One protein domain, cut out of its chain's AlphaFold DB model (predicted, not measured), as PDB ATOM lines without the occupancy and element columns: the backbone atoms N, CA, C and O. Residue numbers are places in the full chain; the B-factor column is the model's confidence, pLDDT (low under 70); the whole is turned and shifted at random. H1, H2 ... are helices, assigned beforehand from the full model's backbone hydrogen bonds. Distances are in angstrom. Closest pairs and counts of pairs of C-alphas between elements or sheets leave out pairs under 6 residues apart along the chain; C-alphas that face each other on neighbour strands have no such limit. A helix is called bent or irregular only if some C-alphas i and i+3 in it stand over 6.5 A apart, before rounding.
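What this domain is: This is residues 24 to 112 of the 472 residues of an uncharacterized protein of Dimargaris cristalligena (UniProt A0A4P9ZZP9). Two helical hairpins pack together: a long one of H1 and H2, and a shorter one of H3 and H4, whose H4 crosses H1 at 49 degrees. H1 lies between H2 and the short H3, and the kinked H2 meets H4 through a few residues past its kink. The printed part has 89 residues with four named helices, H1 to H4 in that order, and no named strand; the class is all helix. The whole is compact, with a radius of gyration of the C-alphas of 12.6 A and spans of 38 by 26 by 23 A.

Where its parts are: Find C-alpha 32 at (121.624, 141.421, 124.041); from there H1, residues 32 to 51, runs 30.0 A. H2, residues 56 to 77, begins at (126.127, 152.195, 150.038) and covers 31.1 A, with a kink of 45 degrees near residue 65; it is irregular, C-alphas 73 and 76 being 9.6 A apart. Next come H3, residues 83 to 88, and H4, residues 95 to 109, 20.9 A long, ending at (128.729, 134.758, 133.750).

How they stand to each other: Start at H1, which with H4 is a hub, each touching three helices. Residues 39 to 48 of H1 touch H4 at a steep tilt of 49 degrees, closest at C-alphas 44 and 96, 5.1 A. H2 touches H1 with residues 56 to 66 alone, in a hairpin at a shallow tilt of 14 degrees; C-alphas 46 and 59 are closest, 6.2 A. H3 and H4 form a hairpin, closest at C-alphas 86 and 101, 5.6 A. H2 and H3 are apart. Every O i to N i+4 pair is within hydrogen-bond range in H4, against 14 of 16 in H1, 13 of 18 in H2 and 1 of 2 in H3.

The domain as a whole: The C-alphas farthest apart are those of Pro 53 and Pro 76, 38.1 A. The printed part has no cut, and no link is long. Look for pLDDT under 70 in 30 residues, among them 24 to 29 and 49 to 59.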
ATOM      1  N   ALA A  24     109.768 151.857 129.775       51.06
ATOM      2  CA  ALA A  24     110.699 151.042 130.557       51.06
ATOM      3  C   ALA A  24     110.742 149.521 130.236       51.06
ATOM      4  O   ALA A  24     111.851 148.982 130.256       51.06
ATOM      5  N   PRO A  25     109.637 148.818 129.886       53.50
ATOM      6  CA  PRO A  25     109.659 147.355 129.747       53.50
ATOM      7  C   PRO A  25     109.903 146.835 128.319       53.50
ATOM      8  O   PRO A  25     110.073 145.639 128.134       53.50
ATOM      9  N   LYS A  26     109.933 147.674 127.274       57.78
ATOM     10  CA  LYS A  26     110.228 147.183 125.907       57.78
ATOM     11  C   LYS A  26     111.722 147.165 125.593       57.78
ATOM     12  O   LYS A  26     112.174 146.343 124.809       57.78
ATOM     13  N   GLY A  27     112.500 148.031 126.239       61.53
ATOM     14  CA  GLY A  27     113.912 148.222 125.906       61.53
ATOM     15  C   GLY A  27     114.884 147.164 126.447       61.53
ATOM     16  O   GLY A  27     116.072 147.310 126.212       61.53
ATOM     17  N   TRP A  28     114.443 146.158 127.209       67.75
ATOM     18  CA  TRP A  28     115.312 145.061 127.697       67.75
ATOM     19  C   TRP A  28     115.073 143.731 126.959       67.75
ATOM     20  O   TRP A  28     115.665 142.708 127.291       67.75
ATOM     21  N   ALA A  29     114.184 143.756 125.963       66.75
ATOM     22  CA  ALA A  29     113.791 142.613 125.142       66.75
ATOM     23  C   ALA A  29     114.217 142.768 123.666       66.75
ATOM     24  O   ALA A  29     113.820 141.963 122.829       66.75
ATOM     25  N   VAL A  30     114.972 143.827 123.334       70.94
ATOM     26  CA  VAL A  30     115.306 144.203 121.947       70.94
ATOM     27  C   VAL A  30     116.512 143.420 121.430       70.94
ATOM     28  O   VAL A  30     116.391 142.677 120.463       70.94
ATOM     29  N   SER A  31     117.674 143.585 122.065       77.06
ATOM     30  CA  SER A  31     118.897 142.853 121.732       77.06
ATOM     31  C   SER A  31     119.801 142.709 122.961       77.06
ATOM     32  O   SER A  31     119.769 143.548 123.868       77.06
ATOM     33  N   SER A  32     120.638 141.673 122.980       75.19
ATOM     34  CA  SER A  32     121.624 141.421 124.041       75.19
ATOM     35  C   SER A  32     122.673 142.536 124.153       75.19
ATOM     36  O   SER A  32     123.116 142.876 125.254       75.19
ATOM     37  N   GLU A  33     123.042 143.156 123.031       73.88
ATOM     38  CA  GLU A  33     123.935 144.320 122.977       73.88
ATOM     39  C   GLU A  33     123.278 145.567 123.575       73.88
ATOM     40  O   GLU A  33     123.892 146.288 124.361       73.88
ATOM     41  N   TYR A  34     121.996 145.788 123.279       71.06
ATOM     42  CA  TYR A  34     121.255 146.932 123.795       71.06
ATOM     43  C   TYR A  34     121.004 146.813 125.306       71.06
ATOM     44  O   TYR A  34     121.177 147.784 126.047       71.06
ATOM     45  N   THR A  35     120.690 145.609 125.795       78.31
ATOM     46  CA  THR A  35     120.630 145.314 127.235       78.31
ATOM     47  C   THR A  35     121.984 145.577 127.905       78.31
ATOM     48  O   THR A  35     122.026 146.221 128.955       78.31
ATOM     49  N   ALA A  36     123.095 145.147 127.290       74.50
ATOM     50  CA  ALA A  36     124.442 145.372 127.816       74.50
ATOM     51  C   ALA A  36     124.785 146.864 127.946       74.50
ATOM     52  O   ALA A  36     125.208 147.293 129.019       74.50
ATOM     53  N   GLN A  37     124.541 147.673 126.911       75.00
ATOM     54  CA  GLN A  37     124.802 149.119 126.961       75.00
ATOM     55  C   GLN A  37     123.945 149.822 128.016       75.00
ATOM     56  O   GLN A  37     124.442 150.659 128.769       75.00
ATOM     57  N   ARG A  38     122.654 149.479 128.116       74.06
ATOM     58  CA  ARG A  38     121.746 150.102 129.095       74.06
ATOM     59  C   ARG A  38     122.124 149.768 130.529       74.06
ATOM     60  O   ARG A  38     122.144 150.665 131.370       74.06
ATOM     61  N   ALA A  39     122.437 148.506 130.802       76.56
ATOM     62  CA  ALA A  39     122.841 148.089 132.135       76.56
ATOM     63  C   ALA A  39     124.214 148.665 132.518       76.56
ATOM     64  O   ALA A  39     124.384 149.114 133.650       76.56
ATOM     65  N   LEU A  40     125.158 148.745 131.574       77.12
ATOM     66  CA  LEU A  40     126.468 149.362 131.791       77.12
ATOM     67  C   LEU A  40     126.352 150.859 132.104       77.12
ATOM     68  O   LEU A  40     126.945 151.317 133.076       77.12
ATOM     69  N   ASN A  41     125.527 151.606 131.366       76.31
ATOM     70  CA  ASN A  41     125.290 153.027 131.641       76.31
ATOM     71  C   ASN A  41     124.612 153.248 132.999       76.31
ATOM     72  O   ASN A  41     125.022 154.123 133.760       76.31
ATOM     73  N   ALA A  42     123.603 152.437 133.332       75.75
ATOM     74  CA  ALA A  42     122.915 152.532 134.615       75.75
ATOM     75  C   ALA A  42     123.861 152.236 135.791       75.75
ATOM     76  O   ALA A  42     123.889 152.984 136.768       75.75
ATOM     77  N   LEU A  43     124.687 151.191 135.680       76.19
ATOM     78  CA  LEU A  43     125.677 150.839 136.697       76.19
ATOM     79  C   LEU A  43     126.797 151.882 136.803       76.19
ATOM     80  O   LEU A  43     127.179 152.232 137.917       76.19
ATOM     81  N   ALA A  44     127.277 152.432 135.685       75.12
ATOM     82  CA  ALA A  44     128.289 153.487 135.689       75.12
ATOM     83  C   ALA A  44     127.772 154.766 136.373       75.12
ATOM     84  O   ALA A  44     128.498 155.384 137.151       75.12
ATOM     85  N   MET A  45     126.498 155.128 136.163       75.56
ATOM     86  CA  MET A  45     125.850 156.235 136.878       75.56
ATOM     87  C   MET A  45     125.717 155.950 138.377       75.56
ATOM     88  O   MET A  45     126.038 156.805 139.200       75.56
ATOM     89  N   VAL A  46     125.291 154.741 138.753       72.50
ATOM     90  CA  VAL A  46     125.183 154.326 140.164       72.50
ATOM     91  C   VAL A  46     126.550 154.362 140.859       72.50
ATOM     92  O   VAL A  46     126.643 154.784 142.011       72.50
ATOM     93  N   GLN A  47     127.618 153.981 140.160       71.19
ATOM     94  CA  GLN A  47     128.984 154.020 140.681       71.19
ATOM     95  C   GLN A  47     129.574 155.434 140.716       71.19
ATOM     96  O   GLN A  47     130.305 155.758 141.643       71.19
ATOM     97  N   ALA A  48     129.207 156.325 139.794       70.19
ATOM     98  CA  ALA A  48     129.559 157.743 139.901       70.19
ATOM     99  C   ALA A  48     128.927 158.401 141.146       70.19
ATOM    100  O   ALA A  48     129.516 159.289 141.762       70.19
ATOM    101  N   LEU A  49     127.753 157.920 141.571       67.44
ATOM    102  CA  LEU A  49     127.064 158.378 142.779       67.44
ATOM    103  C   LEU A  49     127.676 157.838 144.093       67.44
ATOM    104  O   LEU A  49     127.289 158.327 145.159       67.44
ATOM    105  N   GLN A  50     128.633 156.893 144.040       63.59
ATOM    106  CA  GLN A  50     129.360 156.358 145.212       63.59
ATOM    107  C   GLN A  50     130.284 157.377 145.892       63.59
ATOM    108  O   GLN A  50     130.688 157.156 147.027       63.59
ATOM    109  N   ALA A  51     130.598 158.508 145.254       59.62
ATOM    110  CA  ALA A  51     131.499 159.514 145.823       59.62
ATOM    111  C   ALA A  51     130.918 160.301 147.027       59.62
ATOM    112  O   ALA A  51     131.605 161.156 147.581       59.62
ATOM    113  N   GLY A  52     129.666 160.048 147.436       58.59
ATOM    114  CA  GLY A  52     129.008 160.724 148.562       58.59
ATOM    115  C   GLY A  52     128.881 159.847 149.820       58.59
ATOM    116  O   GLY A  52     128.659 158.642 149.696       58.59
ATOM    117  N   PRO A  53     128.950 160.421 151.038       50.31
ATOM    118  CA  PRO A  53     128.821 159.654 152.275       50.31
ATOM    119  C   PRO A  53     127.417 159.034 152.423       50.31
ATOM    120  O   PRO A  53     126.406 159.678 152.139       50.31
ATOM    121  N   ASN A  54     127.362 157.798 152.938       59.47
ATOM    122  CA  ASN A  54     126.151 157.113 153.420       59.47
ATOM    123  C   ASN A  54     125.147 156.601 152.354       59.47
ATOM    124  O   ASN A  54     123.955 156.475 152.633       59.47
ATOM    125  N   ARG A  55     125.599 156.288 151.127       65.88
ATOM    126  CA  ARG A  55     124.730 155.797 150.026       65.88
ATOM    127  C   ARG A  55     124.903 154.318 149.655       65.88
ATOM    128  O   ARG A  55     124.201 153.835 148.764       65.88
ATOM    129  N   ASP A  56     125.754 153.581 150.365       66.62
ATOM    130  CA  ASP A  56     126.127 152.195 150.038       66.62
ATOM    131  C   ASP A  56     124.917 151.255 149.926       66.62
ATOM    132  O   ASP A  56     124.810 150.480 148.979       66.62
ATOM    133  N   ASN A  57     123.935 151.399 150.821       67.00
ATOM    134  CA  ASN A  57     122.714 150.584 150.813       67.00
ATOM    135  C   ASN A  57     121.846 150.801 149.564       67.00
ATOM    136  O   ASN A  57     121.219 149.864 149.068       67.00
ATOM    137  N   ILE A  58     121.793 152.031 149.049       67.69
ATOM    138  CA  ILE A  58     121.026 152.364 147.840       67.69
ATOM    139  C   ILE A  58     121.742 151.782 146.623       67.69
ATOM    140  O   ILE A  58     121.115 151.184 145.754       67.69
ATOM    141  N   ILE A  59     123.066 151.902 146.593       69.69
ATOM    142  CA  ILE A  59     123.906 151.408 145.505       69.69
ATOM    143  C   ILE A  59     123.849 149.886 145.403       69.69
ATOM    144  O   ILE A  59     123.630 149.368 144.313       69.69
ATOM    145  N   ILE A  60     123.962 149.175 146.528       73.56
ATOM    146  CA  ILE A  60     123.832 147.715 146.557       73.56
ATOM    147  C   ILE A  60     122.471 147.300 145.993       73.56
ATOM    148  O   ILE A  60     122.427 146.446 145.117       73.56
ATOM    149  N   ARG A  61     121.373 147.958 146.395       73.25
ATOM    150  CA  ARG A  61     120.032 147.666 145.855       73.25
ATOM    151  C   ARG A  61     119.947 147.851 144.341       73.25
ATOM    152  O   ARG A  61     119.368 147.005 143.671       73.25
ATOM    153  N   TRP A  62     120.523 148.924 143.799       73.81
ATOM    154  CA  TRP A  62     120.535 149.157 142.352       73.81
ATOM    155  C   TRP A  62     121.408 148.150 141.603       73.81
ATOM    156  O   TRP A  62     120.994 147.654 140.557       73.81
ATOM    157  N   ILE A  63     122.575 147.797 142.147       73.25
ATOM    158  CA  ILE A  63     123.431 146.749 141.582       73.25
ATOM    159  C   ILE A  63     122.677 145.417 141.581       73.25
ATOM    160  O   ILE A  63     122.596 144.769 140.545       73.25
ATOM    161  N   THR A  64     122.047 145.032 142.692       77.62
ATOM    162  CA  THR A  64     121.214 143.825 142.776       77.62
ATOM    163  C   THR A  64     120.055 143.874 141.778       77.62
ATOM    164  O   THR A  64     119.785 142.878 141.107       77.62
ATOM    165  N   LEU A  65     119.406 145.027 141.601       77.88
ATOM    166  CA  LEU A  65     118.316 145.181 140.641       77.88
ATOM    167  C   LEU A  65     118.781 144.904 139.208       77.88
ATOM    168  O   LEU A  65     118.215 144.036 138.548       77.88
ATOM    169  N   PHE A  66     119.833 145.579 138.739       74.38
ATOM    170  CA  PHE A  66     120.316 145.417 137.363       74.38
ATOM    171  C   PHE A  66     121.042 144.087 137.134       74.38
ATOM    172  O   PHE A  66     120.931 143.503 136.057       74.38
ATOM    173  N   CYS A  67     121.760 143.586 138.140       72.25
ATOM    174  CA  CYS A  67     122.574 142.383 138.018       72.25
ATOM    175  C   CYS A  67     121.848 141.096 138.396       72.25
ATOM    176  O   CYS A  67     122.349 140.049 138.017       72.25
ATOM    177  N   SER A  68     120.703 141.106 139.088       72.94
ATOM    178  CA  SER A  68     120.027 139.859 139.507       72.94
ATOM    179  C   SER A  68     118.509 139.856 139.338       72.94
ATOM    180  O   SER A  68     117.990 138.862 138.849       72.94
ATOM    181  N   LEU A  69     117.809 140.955 139.646       73.25
ATOM    182  CA  LEU A  69     116.334 140.992 139.644       73.25
ATOM    183  C   LEU A  69     115.727 141.387 138.287       73.25
ATOM    184  O   LEU A  69     114.545 141.167 138.036       73.25
ATOM    185  N   LEU A  70     116.531 141.965 137.393       73.75
ATOM    186  CA  LEU A  70     116.105 142.405 136.063       73.75
ATOM    187  C   LEU A  70     115.455 141.290 135.207       73.75
ATOM    188  O   LEU A  70     114.427 141.565 134.587       73.75
ATOM    189  N   PRO A  71     115.982 140.047 135.172       70.25
ATOM    190  CA  PRO A  71     115.356 138.948 134.436       70.25
ATOM    191  C   PRO A  71     113.999 138.545 135.028       70.25
ATOM    192  O   PRO A  71     113.058 138.289 134.279       70.25
ATOM    193  N   GLU A  72     113.870 138.549 136.359       71.81
ATOM    194  CA  GLU A  72     112.623 138.212 137.061       71.81
ATOM    195  C   GLU A  72     111.521 139.242 136.781       71.81
ATOM    196  O   GLU A  72     110.361 138.885 136.595       71.81
ATOM    197  N   TRP A  73     111.887 140.524 136.687       67.19
ATOM    198  CA  TRP A  73     110.953 141.616 136.396       67.19
ATOM    199  C   TRP A  73     110.469 141.642 134.943       67.19
ATOM    200  O   TRP A  73     109.363 142.097 134.661       67.19
ATOM    201  N   MET A  74     111.312 141.199 134.011       67.19
ATOM    202  CA  MET A  74     111.063 141.289 132.570       67.19
ATOM    203  C   MET A  74     110.459 140.007 131.976       67.19
ATOM    204  O   MET A  74     109.873 140.047 130.888       67.19
ATOM    205  N   GLY A  75     110.574 138.879 132.684       66.94
ATOM    206  CA  GLY A  75     110.019 137.594 132.275       66.94
ATOM    207  C   GLY A  75     110.717 136.983 131.044       66.94
ATOM    208  O   GLY A  75     111.846 137.345 130.713       66.94
ATOM    209  N   PRO A  76     110.058 136.064 130.316       66.25
ATOM    210  CA  PRO A  76     110.697 135.193 129.316       66.25
ATOM    211  C   PRO A  76     111.186 135.905 128.045       66.25
ATOM    212  O   PRO A  76     111.847 135.293 127.213       66.25
ATOM    213  N   LYS A  77     110.852 137.188 127.859       66.56
ATOM    214  CA  LYS A  77     111.302 137.999 126.711       66.56
ATOM    215  C   LYS A  77     112.604 138.754 126.993       66.56
ATOM    216  O   LYS A  77     113.072 139.499 126.135       66.56
ATOM    217  N   PHE A  78     113.156 138.609 128.194       76.12
ATOM    218  CA  PHE A  78     114.405 139.244 128.578       76.12
ATOM    219  C   PHE A  78     115.586 138.645 127.812       76.12
ATOM    220  O   PHE A  78     115.767 137.429 127.793       76.12
ATOM    221  N   GLN A  79     116.420 139.504 127.224       73.75
ATOM    222  CA  GLN A  79     117.700 139.086 126.660       73.75
ATOM    223  C   GLN A  79     118.831 139.457 127.616       73.75
ATOM    224  O   GLN A  79     118.947 140.617 128.017       73.75
ATOM    225  N   SER A  80     119.671 138.476 127.961       73.56
ATOM    226  CA  SER A  80     120.852 138.690 128.797       73.56
ATOM    227  C   SER A  80     121.851 139.625 128.113       73.56
ATOM    228  O   SER A  80     121.914 139.730 126.887       73.56
ATOM    229  N   ALA A  81     122.624 140.352 128.919       78.81
ATOM    230  CA  ALA A  81     123.618 141.273 128.393       78.81
ATOM    231  C   ALA A  81     124.743 140.515 127.663       78.81
ATOM    232  O   ALA A  81     125.285 139.537 128.179       78.81
ATOM    233  N   SER A  82     125.101 140.993 126.468       78.00
ATOM    234  CA  SER A  82     126.178 140.425 125.652       78.00
ATOM    235  C   SER A  82     127.535 140.520 126.355       78.00
ATOM    236  O   SER A  82     128.061 141.612 126.574       78.00
ATOM    237  N   LEU A  83     128.147 139.368 126.649       75.06
ATOM    238  CA  LEU A  83     129.487 139.287 127.245       75.06
ATOM    239  C   LEU A  83     130.562 139.900 126.346       75.06
ATOM    240  O   LEU A  83     131.504 140.506 126.852       75.06
ATOM    241  N   ALA A  84     130.419 139.761 125.024       73.31
ATOM    242  CA  ALA A  84     131.379 140.283 124.056       73.31
ATOM    243  C   ALA A  84     131.470 141.811 124.142       73.31
ATOM    244  O   ALA A  84     132.565 142.359 124.248       73.31
ATOM    245  N   LEU A  85     130.325 142.493 124.203       69.81
ATOM    246  CA  LEU A  85     130.288 143.949 124.309       69.81
ATOM    247  C   LEU A  85     130.795 144.434 125.671       69.81
ATOM    248  O   LEU A  85     131.565 145.383 125.757       69.81
ATOM    249  N   VAL A  86     130.404 143.755 126.748       73.12
ATOM    250  CA  VAL A  86     130.808 144.127 128.113       73.12
ATOM    251  C   VAL A  86     132.312 143.929 128.316       73.12
ATOM    252  O   VAL A  86     132.950 144.729 128.998       73.12
ATOM    253  N   SER A  87     132.896 142.910 127.678       70.12
ATOM    254  CA  SER A  87     134.337 142.644 127.739       70.12
ATOM    255  C   SER A  87     135.192 143.764 127.133       70.12
ATOM    256  O   SER A  87     136.301 143.987 127.611       70.12
ATOM    257  N   GLN A  88     134.668 144.538 126.173       72.25
ATOM    258  CA  GLN A  88     135.384 145.682 125.584       72.25
ATOM    259  C   GLN A  88     135.640 146.793 126.614       72.25
ATOM    260  O   GLN A  88     136.668 147.461 126.576       72.25
ATOM    261  N   TYR A  89     134.736 146.949 127.583       67.19
ATOM    262  CA  TYR A  89     134.837 147.948 128.650       67.19
ATOM    263  C   TYR A  89     135.527 147.408 129.915       67.19
ATOM    264  O   TYR A  89     135.614 148.096 130.932       67.19
ATOM    265  N   TRP A  90     136.057 146.180 129.870       67.44
ATOM    266  CA  TRP A  90     136.700 145.529 131.017       67.44
ATOM    267  C   TRP A  90     137.966 146.257 131.505       67.44
ATOM    268  O   TRP A  90     138.304 146.195 132.694       67.44
ATOM    269  N   GLN A  91     138.665 146.953 130.600       61.25
ATOM    270  CA  GLN A  91     139.872 147.744 130.877       61.25
ATOM    271  C   GLN A  91     139.692 149.243 130.590       61.25
ATOM    272  O   GLN A  91     140.669 149.937 130.317       61.25
ATOM    273  N   ASP A  92     138.462 149.755 130.658       67.38
ATOM    274  CA  ASP A  92     138.213 151.175 130.403       67.38
ATOM    275  C   ASP A  92     139.020 152.083 131.362       67.38
ATOM    276  O   ASP A  92     139.268 151.734 132.523       67.38
ATOM    277  N   ARG A  93     139.448 153.251 130.864       56.50
ATOM    278  CA  ARG A  93     140.203 154.260 131.627       56.50
ATOM    279  C   ARG A  93     139.348 154.891 132.723       56.50
ATOM    280  O   ARG A  93     139.872 155.275 133.769       56.50
ATOM    281  N   ALA A  94     138.041 155.005 132.499       67.44
ATOM    282  CA  ALA A  94     137.112 155.502 133.497       67.44
ATOM    283  C   ALA A  94     136.813 154.404 134.527       67.44
ATOM    284  O   ALA A  94     136.173 153.398 134.222       67.44
ATOM    285  N   TRP A  95     137.236 154.616 135.778       65.31
ATOM    286  CA  TRP A  95     137.048 153.647 136.866       65.31
ATOM    287  C   TRP A  95     135.580 153.227 137.050       65.31
ATOM    288  O   TRP A  95     135.310 152.052 137.271       65.31
ATOM    289  N   THR A  96     134.630 154.153 136.898       70.00
ATOM    290  CA  THR A  96     133.185 153.877 136.999       70.00
ATOM    291  C   THR A  96     132.678 152.971 135.878       70.00
ATOM    292  O   THR A  96     131.876 152.078 136.111       70.00
ATOM    293  N   ILE A  97     133.161 153.146 134.651       72.19
ATOM    294  CA  ILE A  97     132.780 152.281 133.528       72.19
ATOM    295  C   ILE A  97     133.425 150.905 133.696       72.19
ATOM    296  O   ILE A  97     132.768 149.876 133.542       72.19
ATOM    297  N   GLN A  98     134.691 150.885 134.109       70.25
ATOM    298  CA  GLN A  98     135.443 149.662 134.350       70.25
ATOM    299  C   GLN A  98     134.810 148.791 135.448       70.25
ATOM    300  O   GLN A  98     134.672 147.577 135.287       70.25
ATOM    301  N   GLN A  99     134.433 149.379 136.586       73.88
ATOM    302  CA  GLN A  99     133.784 148.636 137.668       73.88
ATOM    303  C   GLN A  99     132.378 148.175 137.261       73.88
ATOM    304  O   GLN A  99     132.011 147.038 137.554       73.88
ATOM    305  N   ALA A 100     131.607 149.000 136.548       74.94
ATOM    306  CA  ALA A 100     130.288 148.636 136.037       74.94
ATOM    307  C   ALA A 100     130.369 147.426 135.098       74.94
ATOM    308  O   ALA A 100     129.686 146.426 135.328       74.94
ATOM    309  N   ALA A 101     131.273 147.470 134.115       75.06
ATOM    310  CA  ALA A 101     131.514 146.374 133.185       75.06
ATOM    311  C   ALA A 101     131.889 145.076 133.915       75.06
ATOM    312  O   ALA A 101     131.301 144.033 133.646       75.06
ATOM    313  N   ARG A 102     132.793 145.141 134.902       77.25
ATOM    314  CA  ARG A 102     133.207 143.972 135.698       77.25
ATOM    315  C   ARG A 102     132.060 143.361 136.501       77.25
ATOM    316  O   ARG A 102     131.867 142.150 136.459       77.25
ATOM    317  N   THR A 103     131.281 144.188 137.200       79.69
ATOM    318  CA  THR A 103     130.135 143.715 138.001       79.69
ATOM    319  C   THR A 103     129.034 143.101 137.147       79.69
ATOM    320  O   THR A 103     128.428 142.098 137.523       79.69
ATOM    321  N   LEU A 104     128.779 143.687 135.978       80.19
ATOM    322  CA  LEU A 104     127.796 143.162 135.052       80.19
ATOM    323  C   LEU A 104     128.277 141.833 134.466       80.19
ATOM    324  O   LEU A 104     127.537 140.856 134.512       80.19
ATOM    325  N   PHE A 105     129.525 141.787 134.001       79.88
ATOM    326  CA  PHE A 105     130.140 140.608 133.409       79.88
ATOM    327  C   PHE A 105     130.136 139.401 134.359       79.88
ATOM    328  O   PHE A 105     129.718 138.316 133.957       79.88
ATOM    329  N   SER A 106     130.533 139.579 135.625       75.44
ATOM    330  CA  SER A 106     130.520 138.489 136.611       75.44
ATOM    331  C   SER A 106     129.102 137.979 136.876       75.44
ATOM    332  O   SER A 106     128.864 136.773 136.870       75.44
ATOM    333  N   SER A 107     128.125 138.884 137.001       78.50
ATOM    334  CA  SER A 107     126.721 138.504 137.194       78.50
ATOM    335  C   SER A 107     126.122 137.778 135.985       78.50
ATOM    336  O   SER A 107     125.296 136.881 136.130       78.50
ATOM    337  N   THR A 108     126.490 138.170 134.762       76.25
ATOM    338  CA  THR A 108     126.057 137.477 133.544       76.25
ATOM    339  C   THR A 108     126.708 136.115 133.429       76.25
ATOM    340  O   THR A 108     126.024 135.165 133.070       76.25
ATOM    341  N   LEU A 109     127.982 136.004 133.801       76.44
ATOM    342  CA  LEU A 109     128.729 134.758 133.750       76.44
ATOM    343  C   LEU A 109     128.162 133.716 134.725       76.44
ATOM    344  O   LEU A 109     127.972 132.569 134.336       76.44
ATOM    345  N   GLN A 110     127.811 134.119 135.949       74.75
ATOM    346  CA  GLN A 110     127.201 133.232 136.954       74.75
ATOM    347  C   GLN A 110     125.825 132.680 136.546       74.75
ATOM    348  O   GLN A 110     125.359 131.706 137.130       74.75
ATOM    349  N   ARG A 111     125.167 133.304 135.564       72.75
ATOM    350  CA  ARG A 111     123.844 132.904 135.063       72.75
ATOM    351  C   ARG A 111     123.887 132.103 133.767       72.75
ATOM    352  O   ARG A 111     122.827 131.698 133.297       72.75
ATOM    353  N   LEU A 112     125.057 131.931 133.153       76.06
ATOM    354  CA  LEU A 112     125.165 131.152 131.924       76.06
ATOM    355  C   LEU A 112     124.874 129.683 132.205       76.06
ATOM    356  O   LEU A 112     125.358 129.116 133.185       76.06
TER     357      LEU A 112